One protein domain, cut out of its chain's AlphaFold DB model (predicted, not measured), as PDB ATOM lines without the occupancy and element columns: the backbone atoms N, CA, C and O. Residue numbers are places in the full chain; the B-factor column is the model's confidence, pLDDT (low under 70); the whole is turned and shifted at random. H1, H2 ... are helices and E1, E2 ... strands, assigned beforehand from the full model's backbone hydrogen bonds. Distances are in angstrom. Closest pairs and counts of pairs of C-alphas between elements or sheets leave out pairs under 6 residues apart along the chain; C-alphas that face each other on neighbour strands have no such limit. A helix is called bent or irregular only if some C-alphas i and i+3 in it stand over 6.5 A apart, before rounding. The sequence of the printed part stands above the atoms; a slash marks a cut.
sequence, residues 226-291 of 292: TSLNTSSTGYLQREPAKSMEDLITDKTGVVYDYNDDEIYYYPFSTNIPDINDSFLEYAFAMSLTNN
ATOM      1  N   THR A 226       3.071 -20.693 -58.537       90.12
ATOM      2  CA  THR A 226       4.310 -19.899 -58.485       90.12
ATOM      3  C   THR A 226       4.104 -18.506 -59.089       90.12
ATOM      4  O   THR A 226       4.508 -17.506 -58.492       90.12
ATOM      5  N   SER A 227       3.416 -18.413 -60.233       89.31
ATOM      6  CA  SER A 227       3.095 -17.127 -60.865       89.31
ATOM      7  C   SER A 227       2.174 -16.254 -60.004       89.31
ATOM      8  O   SER A 227       2.440 -15.064 -59.856       89.31
ATOM      9  N   LEU A 228       1.127 -16.827 -59.401       90.06
ATOM     10  CA  LEU A 228       0.187 -16.090 -58.538       90.06
ATOM     11  C   LEU A 228       0.806 -15.685 -57.193       90.06
ATOM     12  O   LEU A 228       0.542 -14.597 -56.676       90.06
ATOM     13  N   ASN A 229       1.650 -16.546 -56.628       90.56
ATOM     14  CA  ASN A 229       2.348 -16.239 -55.386       90.56
ATOM     15  C   ASN A 229       3.325 -15.081 -55.589       90.56
ATOM     16  O   ASN A 229       3.421 -14.232 -54.721       90.56
ATOM     17  N   THR A 230       3.976 -14.978 -56.751       89.12
ATOM     18  CA  THR A 230       4.939 -13.897 -57.021       89.12
ATOM     19  C   THR A 230       4.301 -12.506 -56.926       89.12
ATOM     20  O   THR A 230       4.881 -11.607 -56.316       89.12
ATOM     21  N   SER A 231       3.106 -12.313 -57.500       87.25
ATOM     22  CA  SER A 231       2.415 -11.020 -57.428       87.25
ATOM     23  C   SER A 231       1.954 -10.712 -56.003       87.25
ATOM     24  O   SER A 231       2.224  -9.626 -55.496       87.25
ATOM     25  N   SER A 232       1.314 -11.672 -55.334       87.94
ATOM     26  CA  SER A 232       0.803 -11.492 -53.969       87.94
ATOM     27  C   SER A 232       1.910 -11.267 -52.936       87.94
ATOM     28  O   SER A 232       1.804 -10.332 -52.146       87.94
ATOM     29  N   THR A 233       3.005 -12.038 -52.970       91.25
ATOM     30  CA  THR A 233       4.133 -11.843 -52.043       91.25
ATOM     31  C   THR A 233       4.795 -10.483 -52.227       91.25
ATOM     32  O   THR A 233       5.227  -9.887 -51.250       91.25
ATOM     33  N   GLY A 234       4.847  -9.965 -53.461       89.19
ATOM     34  CA  GLY A 234       5.392  -8.632 -53.731       89.19
ATOM     35  C   GLY A 234       4.555  -7.513 -53.109       89.19
ATOM     36  O   GLY A 234       5.110  -6.605 -52.489       89.19
ATOM     37  N   TYR A 235       3.225  -7.593 -53.220       87.56
ATOM     38  CA  TYR A 235       2.326  -6.633 -52.568       87.56
ATOM     39  C   TYR A 235       2.404  -6.725 -51.043       87.56
ATOM     40  O   TYR A 235       2.621  -5.704 -50.393       87.56
ATOM     41  N   LEU A 236       2.341  -7.944 -50.493       88.69
ATOM     42  CA  LEU A 236       2.465  -8.186 -49.053       88.69
ATOM     43  C   LEU A 236       3.817  -7.747 -48.482       88.69
ATOM     44  O   LEU A 236       3.896  -7.422 -47.308       88.69
ATOM     45  N   GLN A 237       4.888  -7.733 -49.280       88.12
ATOM     46  CA  GLN A 237       6.177  -7.180 -48.860       88.12
ATOM     47  C   GLN A 237       6.186  -5.644 -48.921       88.12
ATOM     48  O   GLN A 237       6.780  -4.994 -48.062       88.12
ATOM     49  N   ARG A 238       5.557  -5.051 -49.943       89.56
ATOM     50  CA  ARG A 238       5.555  -3.597 -50.155       89.56
ATOM     51  C   ARG A 238       4.746  -2.852 -49.095       89.56
ATOM     52  O   ARG A 238       5.161  -1.771 -48.696       89.56
ATOM     53  N   GLU A 239       3.618  -3.402 -48.671       88.06
ATOM     54  CA  GLU A 239       2.711  -2.784 -47.696       88.06
ATOM     55  C   GLU A 239       3.376  -2.486 -46.329       88.06
ATOM     56  O   GLU A 239       3.399  -1.314 -45.936       88.06
ATOM     57  N   PRO A 240       4.014  -3.452 -45.633       85.12
ATOM     58  CA  PRO A 240       4.748  -3.166 -44.402       85.12
ATOM     59  C   PRO A 240       6.003  -2.330 -44.671       85.12
ATOM     60  O   PRO A 240       6.297  -1.433 -43.893       85.12
ATOM     61  N   ALA A 241       6.706  -2.539 -45.794       88.31
ATOM     62  CA  ALA A 241       7.871  -1.720 -46.137       88.31
ATOM     63  C   ALA A 241       7.514  -0.232 -46.265       88.31
ATOM     64  O   ALA A 241       8.289   0.607 -45.832       88.31
ATOM     65  N   LYS A 242       6.341   0.089 -46.826       87.38
ATOM     66  CA  LYS A 242       5.832   1.463 -46.912       87.38
ATOM     67  C   LYS A 242       5.275   2.000 -45.605       87.38
ATOM     68  O   LYS A 242       5.365   3.193 -45.376       87.38
ATOM     69  N   SER A 243       4.732   1.139 -44.758       83.12
ATOM     70  CA  SER A 243       4.206   1.561 -43.457       83.12
ATOM     71  C   SER A 243       5.312   1.784 -42.421       83.12
ATOM     72  O   SER A 243       5.097   2.491 -41.450       83.12
ATOM     73  N   MET A 244       6.491   1.184 -42.622       81.94
ATOM     74  CA  MET A 244       7.623   1.239 -41.691       81.94
ATOM     75  C   MET A 244       8.807   2.077 -42.204       81.94
ATOM     76  O   MET A 244       9.847   2.092 -41.548       81.94
ATOM     77  N   GLU A 245       8.711   2.730 -43.372       86.19
ATOM     78  CA  GLU A 245       9.863   3.431 -43.976       86.19
ATOM     79  C   GLU A 245      10.295   4.690 -43.218       86.19
ATOM     80  O   GLU A 245      11.470   5.051 -43.281       86.19
ATOM     81  N   ASP A 246       9.375   5.296 -42.467       85.06
ATOM     82  CA  ASP A 246       9.623   6.509 -41.684       85.06
ATOM     83  C   ASP A 246      10.078   6.217 -40.242       85.06
ATOM     84  O   ASP A 246      10.384   7.141 -39.491       85.06
ATOM     85  N   LEU A 247      10.165   4.939 -39.844       84.88
ATOM     86  CA  LEU A 247      10.587   4.555 -38.497       84.88
ATOM     87  C   LEU A 247      12.095   4.772 -38.309       84.88
ATOM     88  O   LEU A 247      12.920   4.167 -39.001       84.88
ATOM     89  N   ILE A 248      12.465   5.584 -37.317       83.75
ATOM     90  CA  ILE A 248      13.863   5.915 -37.000       83.75
ATOM     91  C   ILE A 248      14.196   5.433 -35.589       83.75
ATOM     92  O   ILE A 248      13.358   5.445 -34.696       83.75
ATOM     93  N   THR A 249      15.435   4.989 -35.370       82.94
ATOM     94  CA  THR A 249      15.924   4.627 -34.031       82.94
ATOM     95  C   THR A 249      16.951   5.632 -33.526       82.94
ATOM     96  O   THR A 249      17.896   5.974 -34.238       82.94
ATOM     97  N   ASP A 250      16.810   6.043 -32.267       81.94
ATOM     98  CA  ASP A 250      17.809   6.843 -31.562       81.94
ATOM     99  C   ASP A 250      18.953   5.989 -30.966       81.94
ATOM    100  O   ASP A 250      18.873   4.768 -30.822       81.94
ATOM    101  N   LYS A 251      20.040   6.651 -30.553       78.06
ATOM    102  CA  LYS A 251      21.231   6.063 -29.911       78.06
ATOM    103  C   LYS A 251      20.915   5.251 -28.655       78.06
ATOM    104  O   LYS A 251      21.716   4.406 -28.258       78.06
ATOM    105  N   THR A 252      19.783   5.529 -28.019       78.81
ATOM    106  CA  THR A 252      19.293   4.826 -26.830       78.81
ATOM    107  C   THR A 252      18.612   3.493 -27.156       78.81
ATOM    108  O   THR A 252      18.517   2.645 -26.271       78.81
ATOM    109  N   GLY A 253      18.203   3.270 -28.413       76.31
ATOM    110  CA  GLY A 253      17.434   2.102 -28.852       76.31
ATOM    111  C   GLY A 253      15.918   2.325 -28.888       76.31
ATOM    112  O   GLY A 253      15.177   1.371 -29.095       76.31
ATOM    113  N   VAL A 254      15.425   3.549 -28.683       82.06
ATOM    114  CA  VAL A 254      13.999   3.881 -28.854       82.06
ATOM    115  C   VAL A 254      13.689   4.098 -30.338       82.06
ATOM    116  O   VAL A 254      14.463   4.754 -31.038       82.06
ATOM    117  N   VAL A 255      12.578   3.528 -30.805       84.19
ATOM    118  CA  VAL A 255      12.025   3.682 -32.155       84.19
ATOM    119  C   VAL A 255      10.943   4.759 -32.138       84.19
ATOM    120  O   VAL A 255      10.036   4.705 -31.303       84.19
ATOM    121  N   TYR A 256      11.036   5.691 -33.079       83.56
ATOM    122  CA  TYR A 256      10.148   6.838 -33.240       83.56
ATOM    123  C   TYR A 256       9.404   6.773 -34.573       83.56
ATOM    124  O   TYR A 256       9.924   6.215 -35.546       83.56
ATOM    125  N   ASP A 257       8.200   7.342 -34.594       83.19
ATOM    126  CA  ASP A 257       7.422   7.569 -35.816       83.19
ATOM    127  C   ASP A 257       7.864   8.846 -36.555       83.19
ATOM    128  O   ASP A 257       8.619   9.656 -36.018       83.19
ATOM    129  N   TYR A 258       7.299   9.093 -37.742       82.00
ATOM    130  CA  TYR A 258       7.422  10.351 -38.495       82.00
ATOM    131  C   TYR A 258       7.117  11.610 -37.655       82.00
ATOM    132  O   TYR A 258       7.709  12.663 -37.889       82.00
ATOM    133  N   ASN A 259       6.201  11.516 -36.685       84.19
ATOM    134  CA  ASN A 259       5.815  12.634 -35.815       84.19
ATOM    135  C   ASN A 259       6.736  12.823 -34.591       84.19
ATOM    136  O   ASN A 259       6.392  13.604 -33.706       84.19
ATOM    137  N   ASP A 260       7.869  12.113 -34.515       82.12
ATOM    138  CA  ASP A 260       8.754  12.034 -33.339       82.12
ATOM    139  C   ASP A 260       8.078  11.443 -32.079       82.12
ATOM    140  O   ASP A 260       8.571  11.595 -30.958       82.12
ATOM    141  N   ASP A 261       6.968  10.720 -32.247       84.00
ATOM    142  CA  ASP A 261       6.304   9.999 -31.159       84.00
ATOM    143  C   ASP A 261       7.057   8.699 -30.829       84.00
ATOM    144  O   ASP A 261       7.409   7.921 -31.721       84.00
ATOM    145  N   GLU A 262       7.290   8.439 -29.539       83.62
ATOM    146  CA  GLU A 262       7.924   7.205 -29.061       83.62
ATOM    147  C   GLU A 262       6.986   6.005 -29.240       83.62
ATOM    148  O   GLU A 262       5.927   5.920 -28.616       83.62
ATOM    149  N   ILE A 263       7.404   5.038 -30.059       78.81
ATOM    150  CA  ILE A 263       6.614   3.839 -30.352       78.81
ATOM    151  C   ILE A 263       7.028   2.683 -29.445       78.81
ATOM    152  O   ILE A 263       6.199   2.043 -28.795       78.81
ATOM    153  N   TYR A 264       8.318   2.336 -29.476       73.31
ATOM    154  CA  TYR A 264       8.801   1.079 -28.910       73.31
ATOM    155  C   TYR A 264      10.298   1.123 -28.603       73.31
ATOM    156  O   TYR A 264      11.085   1.689 -29.355       73.31
ATOM    157  N   TYR A 265      10.717   0.466 -27.523       71.38
ATOM    158  CA  TYR A 265      12.130   0.310 -27.181       71.38
ATOM    159  C   TYR A 265      12.704  -0.988 -27.761       71.38
ATOM    160  O   TYR A 265      12.356  -2.083 -27.313       71.38
ATOM    161  N   TYR A 266      13.623  -0.874 -28.720       66.00
ATOM    162  CA  TYR A 266      14.346  -1.995 -29.318       66.00
ATOM    163  C   TYR A 266      15.855  -1.924 -28.999       66.00
ATOM    164  O   TYR A 266      16.604  -1.169 -29.627       66.00
ATOM    165  N   PRO A 267      16.362  -2.726 -28.044       61.34
ATOM    166  CA  PRO A 267      17.778  -2.728 -27.698       61.34
ATOM    167  C   PRO A 267      18.613  -3.467 -28.758       61.34
ATOM    168  O   PRO A 267      18.969  -4.634 -28.596       61.34
ATOM    169  N   PHE A 268      19.004  -2.757 -29.823       57.34
ATOM    170  CA  PHE A 268      19.900  -3.264 -30.877       57.34
ATOM    171  C   PHE A 268      21.271  -3.740 -30.351       57.34
ATOM    172  O   PHE A 268      21.980  -4.468 -31.041       57.34
ATOM    173  N   SER A 269      21.667  -3.320 -29.142       50.34
ATOM    174  CA  SER A 269      22.946  -3.672 -28.511       50.34
ATOM    175  C   SER A 269      22.931  -5.017 -27.783       50.34
ATOM    176  O   SER A 269      23.994  -5.561 -27.473       50.34
ATOM    177  N   THR A 270      21.751  -5.571 -27.504       51.53
ATOM    178  CA  THR A 270      21.641  -6.889 -26.885       51.53
ATOM    179  C   THR A 270      21.547  -7.940 -27.981       51.53
ATOM    180  O   THR A 270      20.685  -7.855 -28.844       51.53
ATOM    181  N   ASN A 271      22.419  -8.951 -27.947       49.81
ATOM    182  CA  ASN A 271      22.393 -10.139 -28.820       49.81
ATOM    183  C   ASN A 271      21.130 -11.019 -28.610       49.81
ATOM    184  O   ASN A 271      21.196 -12.243 -28.729       49.81
ATOM    185  N   ILE A 272      19.992 -10.431 -28.235       52.06
ATOM    186  CA  ILE A 272      18.715 -11.121 -28.106       52.06
ATOM    187  C   ILE A 272      18.154 -11.244 -29.532       52.06
ATOM    188  O   ILE A 272      17.959 -10.226 -30.194       52.06
ATOM    189  N   PRO A 273      17.967 -12.469 -30.044       51.38
ATOM    190  CA  PRO A 273      17.674 -12.701 -31.456       51.38
ATOM    191  C   PRO A 273      16.227 -12.398 -31.862       51.38
ATOM    192  O   PRO A 273      15.934 -12.439 -33.055       51.38
ATOM    193  N   ASP A 274      15.340 -12.087 -30.918       54.22
ATOM    194  CA  ASP A 274      13.907 -12.075 -31.187       54.22
ATOM    195  C   ASP A 274      13.329 -10.659 -31.143       54.22
ATOM    196  O   ASP A 274      13.342  -9.971 -30.120       54.22
ATOM    197  N   ILE A 275      12.792 -10.244 -32.290       57.25
ATOM    198  CA  ILE A 275      11.847  -9.135 -32.385       57.25
ATOM    199  C   ILE A 275      10.640  -9.505 -31.517       57.25
ATOM    200  O   ILE A 275      10.036 -10.551 -31.722       57.25
ATOM    201  N   ASN A 276      10.312  -8.667 -30.533       60.22
ATOM    202  CA  ASN A 276       9.179  -8.899 -29.637       60.22
ATOM    203  C   ASN A 276       7.851  -8.840 -30.414       60.22
ATOM    204  O   ASN A 276       7.650  -7.926 -31.218       60.22
ATOM    205  N   ASP A 277       6.928  -9.756 -30.118       62.62
ATOM    206  CA  ASP A 277       5.597  -9.849 -30.735       62.62
ATOM    207  C   ASP A 277       4.817  -8.524 -30.654       62.62
ATOM    208  O   ASP A 277       4.136  -8.143 -31.604       62.62
ATOM    209  N   SER A 278       5.006  -7.746 -29.582       63.12
ATOM    210  CA  SER A 278       4.383  -6.422 -29.417       63.12
ATOM    211  C   SER A 278       4.791  -5.404 -30.495       63.12
ATOM    212  O   SER A 278       3.984  -4.554 -30.864       63.12
ATOM    213  N   PHE A 279       6.023  -5.476 -31.011       63.72
ATOM    214  CA  PHE A 279       6.479  -4.602 -32.096       63.72
ATOM    215  C   PHE A 279       5.879  -5.028 -33.442       63.72
ATOM    216  O   PHE A 279       5.493  -4.182 -34.248       63.72
ATOM    217  N   LEU A 280       5.751  -6.341 -33.670       64.62
ATOM    218  CA  LEU A 280       5.104  -6.880 -34.868       64.62
ATOM    219  C   LEU A 280       3.614  -6.520 -34.910       64.62
ATOM    220  O   LEU A 280       3.116  -6.141 -35.969       64.62
ATOM    221  N   GLU A 281       2.919  -6.578 -33.771       67.25
ATOM    222  CA  GLU A 281       1.518  -6.156 -33.662       67.25
ATOM    223  C   GLU A 281       1.334  -4.661 -33.963       67.25
ATOM    224  O   GLU A 281       0.408  -4.295 -34.689       67.25
ATOM    225  N   TYR A 282       2.241  -3.801 -33.486       68.62
ATOM    226  CA  TYR A 282       2.213  -2.368 -33.792       68.62
ATOM    227  C   TYR A 282       2.458  -2.081 -35.282       68.62
ATOM    228  O   TYR A 282       1.678  -1.370 -35.918       68.62
ATOM    229  N   ALA A 283       3.501  -2.679 -35.869       62.97
ATOM    230  CA  ALA A 283       3.807  -2.526 -37.292       62.97
ATOM    231  C   ALA A 283       2.646  -3.008 -38.182       62.97
ATOM    232  O   ALA A 283       2.312  -2.383 -39.192       62.97
ATOM    233  N   PHE A 284       1.987  -4.099 -37.781       67.38
ATOM    234  CA  PHE A 284       0.798  -4.603 -38.459       67.38
ATOM    235  C   PHE A 284      -0.390  -3.640 -38.319       67.38
ATOM    236  O   PHE A 284      -1.068  -3.362 -39.311       67.38
ATOM    237  N   ALA A 285      -0.615  -3.057 -37.140       70.50
ATOM    238  CA  ALA A 285      -1.656  -2.048 -36.942       70.50
ATOM    239  C   ALA A 285      -1.450  -0.810 -37.837       70.50
ATOM    240  O   ALA A 285      -2.413  -0.352 -38.455       70.50
ATOM    241  N   MET A 286      -0.208  -0.335 -37.991       64.12
ATOM    242  CA  MET A 286       0.131   0.765 -38.907       64.12
ATOM    243  C   MET A 286      -0.155   0.446 -40.381       64.12
ATOM    244  O   MET A 286      -0.652   1.302 -41.118       64.12
ATOM    245  N   SER A 287       0.098  -0.790 -40.825       60.81
ATOM    246  CA  SER A 287      -0.253  -1.191 -42.198       60.81
ATOM    247  C   SER A 287      -1.761  -1.175 -42.463       60.81
ATOM    248  O   SER A 287      -2.201  -0.769 -43.536       60.81
ATOM    249  N   LEU A 288      -2.577  -1.526 -41.463       62.28
ATOM    250  CA  LEU A 288      -4.035  -1.527 -41.594       62.28
ATOM    251  C   LEU A 288      -4.628  -0.114 -41.637       62.28
ATOM    252  O   LEU A 288      -5.655   0.097 -42.284       62.28
ATOM    253  N   THR A 289      -3.999   0.861 -40.976       55.06
ATOM    254  CA  THR A 289      -4.477   2.253 -40.953       55.06
ATOM    255  C   THR A 289      -4.254   2.998 -42.269       55.06
ATOM    256  O   THR A 289      -5.024   3.908 -42.570       55.06
ATOM    257  N   ASN A 290      -3.283   2.573 -43.086       47.41
ATOM    258  CA  ASN A 290      -2.977   3.167 -44.395       47.41
ATOM    259  C   ASN A 290      -3.880   2.668 -45.547       47.41
ATOM    260  O   ASN A 290      -3.745   3.136 -46.674       47.41
ATOM    261  N   ASN A 291      -4.820   1.752 -45.279       42.88
ATOM    262  CA  ASN A 291      -5.777   1.215 -46.260       42.88
ATOM    263  C   ASN A 291      -7.126   1.980 -46.303       42.88
ATOM    264  O   ASN A 291      -8.168   1.380 -46.590       42.88
TER     265      ASN A 291
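AT A GLANCE: This is residues 226 to 291 of the 292 residues of the protein "DNA-directed RNA polymerase" of Piromyces finnis (UniProt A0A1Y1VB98). One long helix, H1, reaches out as an arm from a small body made of a two-stranded hairpin, E1 and E2, a second helix, H2, and the links between them. The free part of the arm is residues 226 to 238, which stick out; near its other end H1 meets H2 at a corner, the two about perpendicular. The printed part has 66 residues, with two named helices and two named strands in the order H1, E1, E2, H2; the sheet is E1 - E2, antiparallel, and the class is mostly helix. The whole is loose, with a radius of gyration of the C-alphas of 14.1 A, and only just elongated, spanning 43 by 29 by 17 A.

HOW THE PARTS SIT: Begin at H1, residues 226 to 243, and go on to E1, residues 254 to 256, across a short link of 10 residues. A tight link of 5 residues then leads to E2, residues 262 to 265; E1 and E2 form a hairpin, antiparallel at 150 degrees. Look there for N 255 and O 264, 2.8 A apart, and N 263 and O 255, 2.9 A apart, both within hydrogen-bond range. Residues 248 to 249 also pair, antiparallel, with residues 255 to 256 of E1. Further on comes H2, residues 277 to 289. H1 and H2 touch, with residues 239 to 243 of H1 and 283 to 287 of H2 alone; the closest C-alphas are those of Ser 243 and Ser 287, 5.4 A apart. Their lines are about perpendicular, at 85 degrees. The closest C-alphas of E2 and H2 are those of Tyr 264 and Phe 279, 6.9 A apart. H1 and E2 are apart, and so are E1 and H2. Every O i to N i+4 pair is within hydrogen-bond range in H2, and 12 of 14 in H1.

IN THESE COORDINATES: Find C-alpha 226 at (4.310, -19.899, -58.485); from there H1 runs 26.2 A to C-alpha 243 at (4.206, 1.561, -43.457). H1 is neither bent nor irregular, but only just: C-alphas 237 and 240 are 6.2 A apart. E1, Val 254 to Tyr 256, measures 6.5 A from first to last C-alpha, and E2, Glu 262 to Tyr 265, measures 8.3 A. H2 starts at Asp 277 and runs 18.8 A to C-alpha 289 at (-4.477, 2.253, -40.953).

THE WHOLE: The C-alphas of Ser 227 and Thr 252, the two farthest apart, are 43.6 A from each other. Without residues 226 to 238, the body of 53 residues spans 35 by 22 by 15 A. The printed part has no cut, and the link from E2 to H2, 11 residues, is long. The mean pLDDT of the printed part is 74.5; look for values under 70 at residues 266 to 284 and 286 to 291.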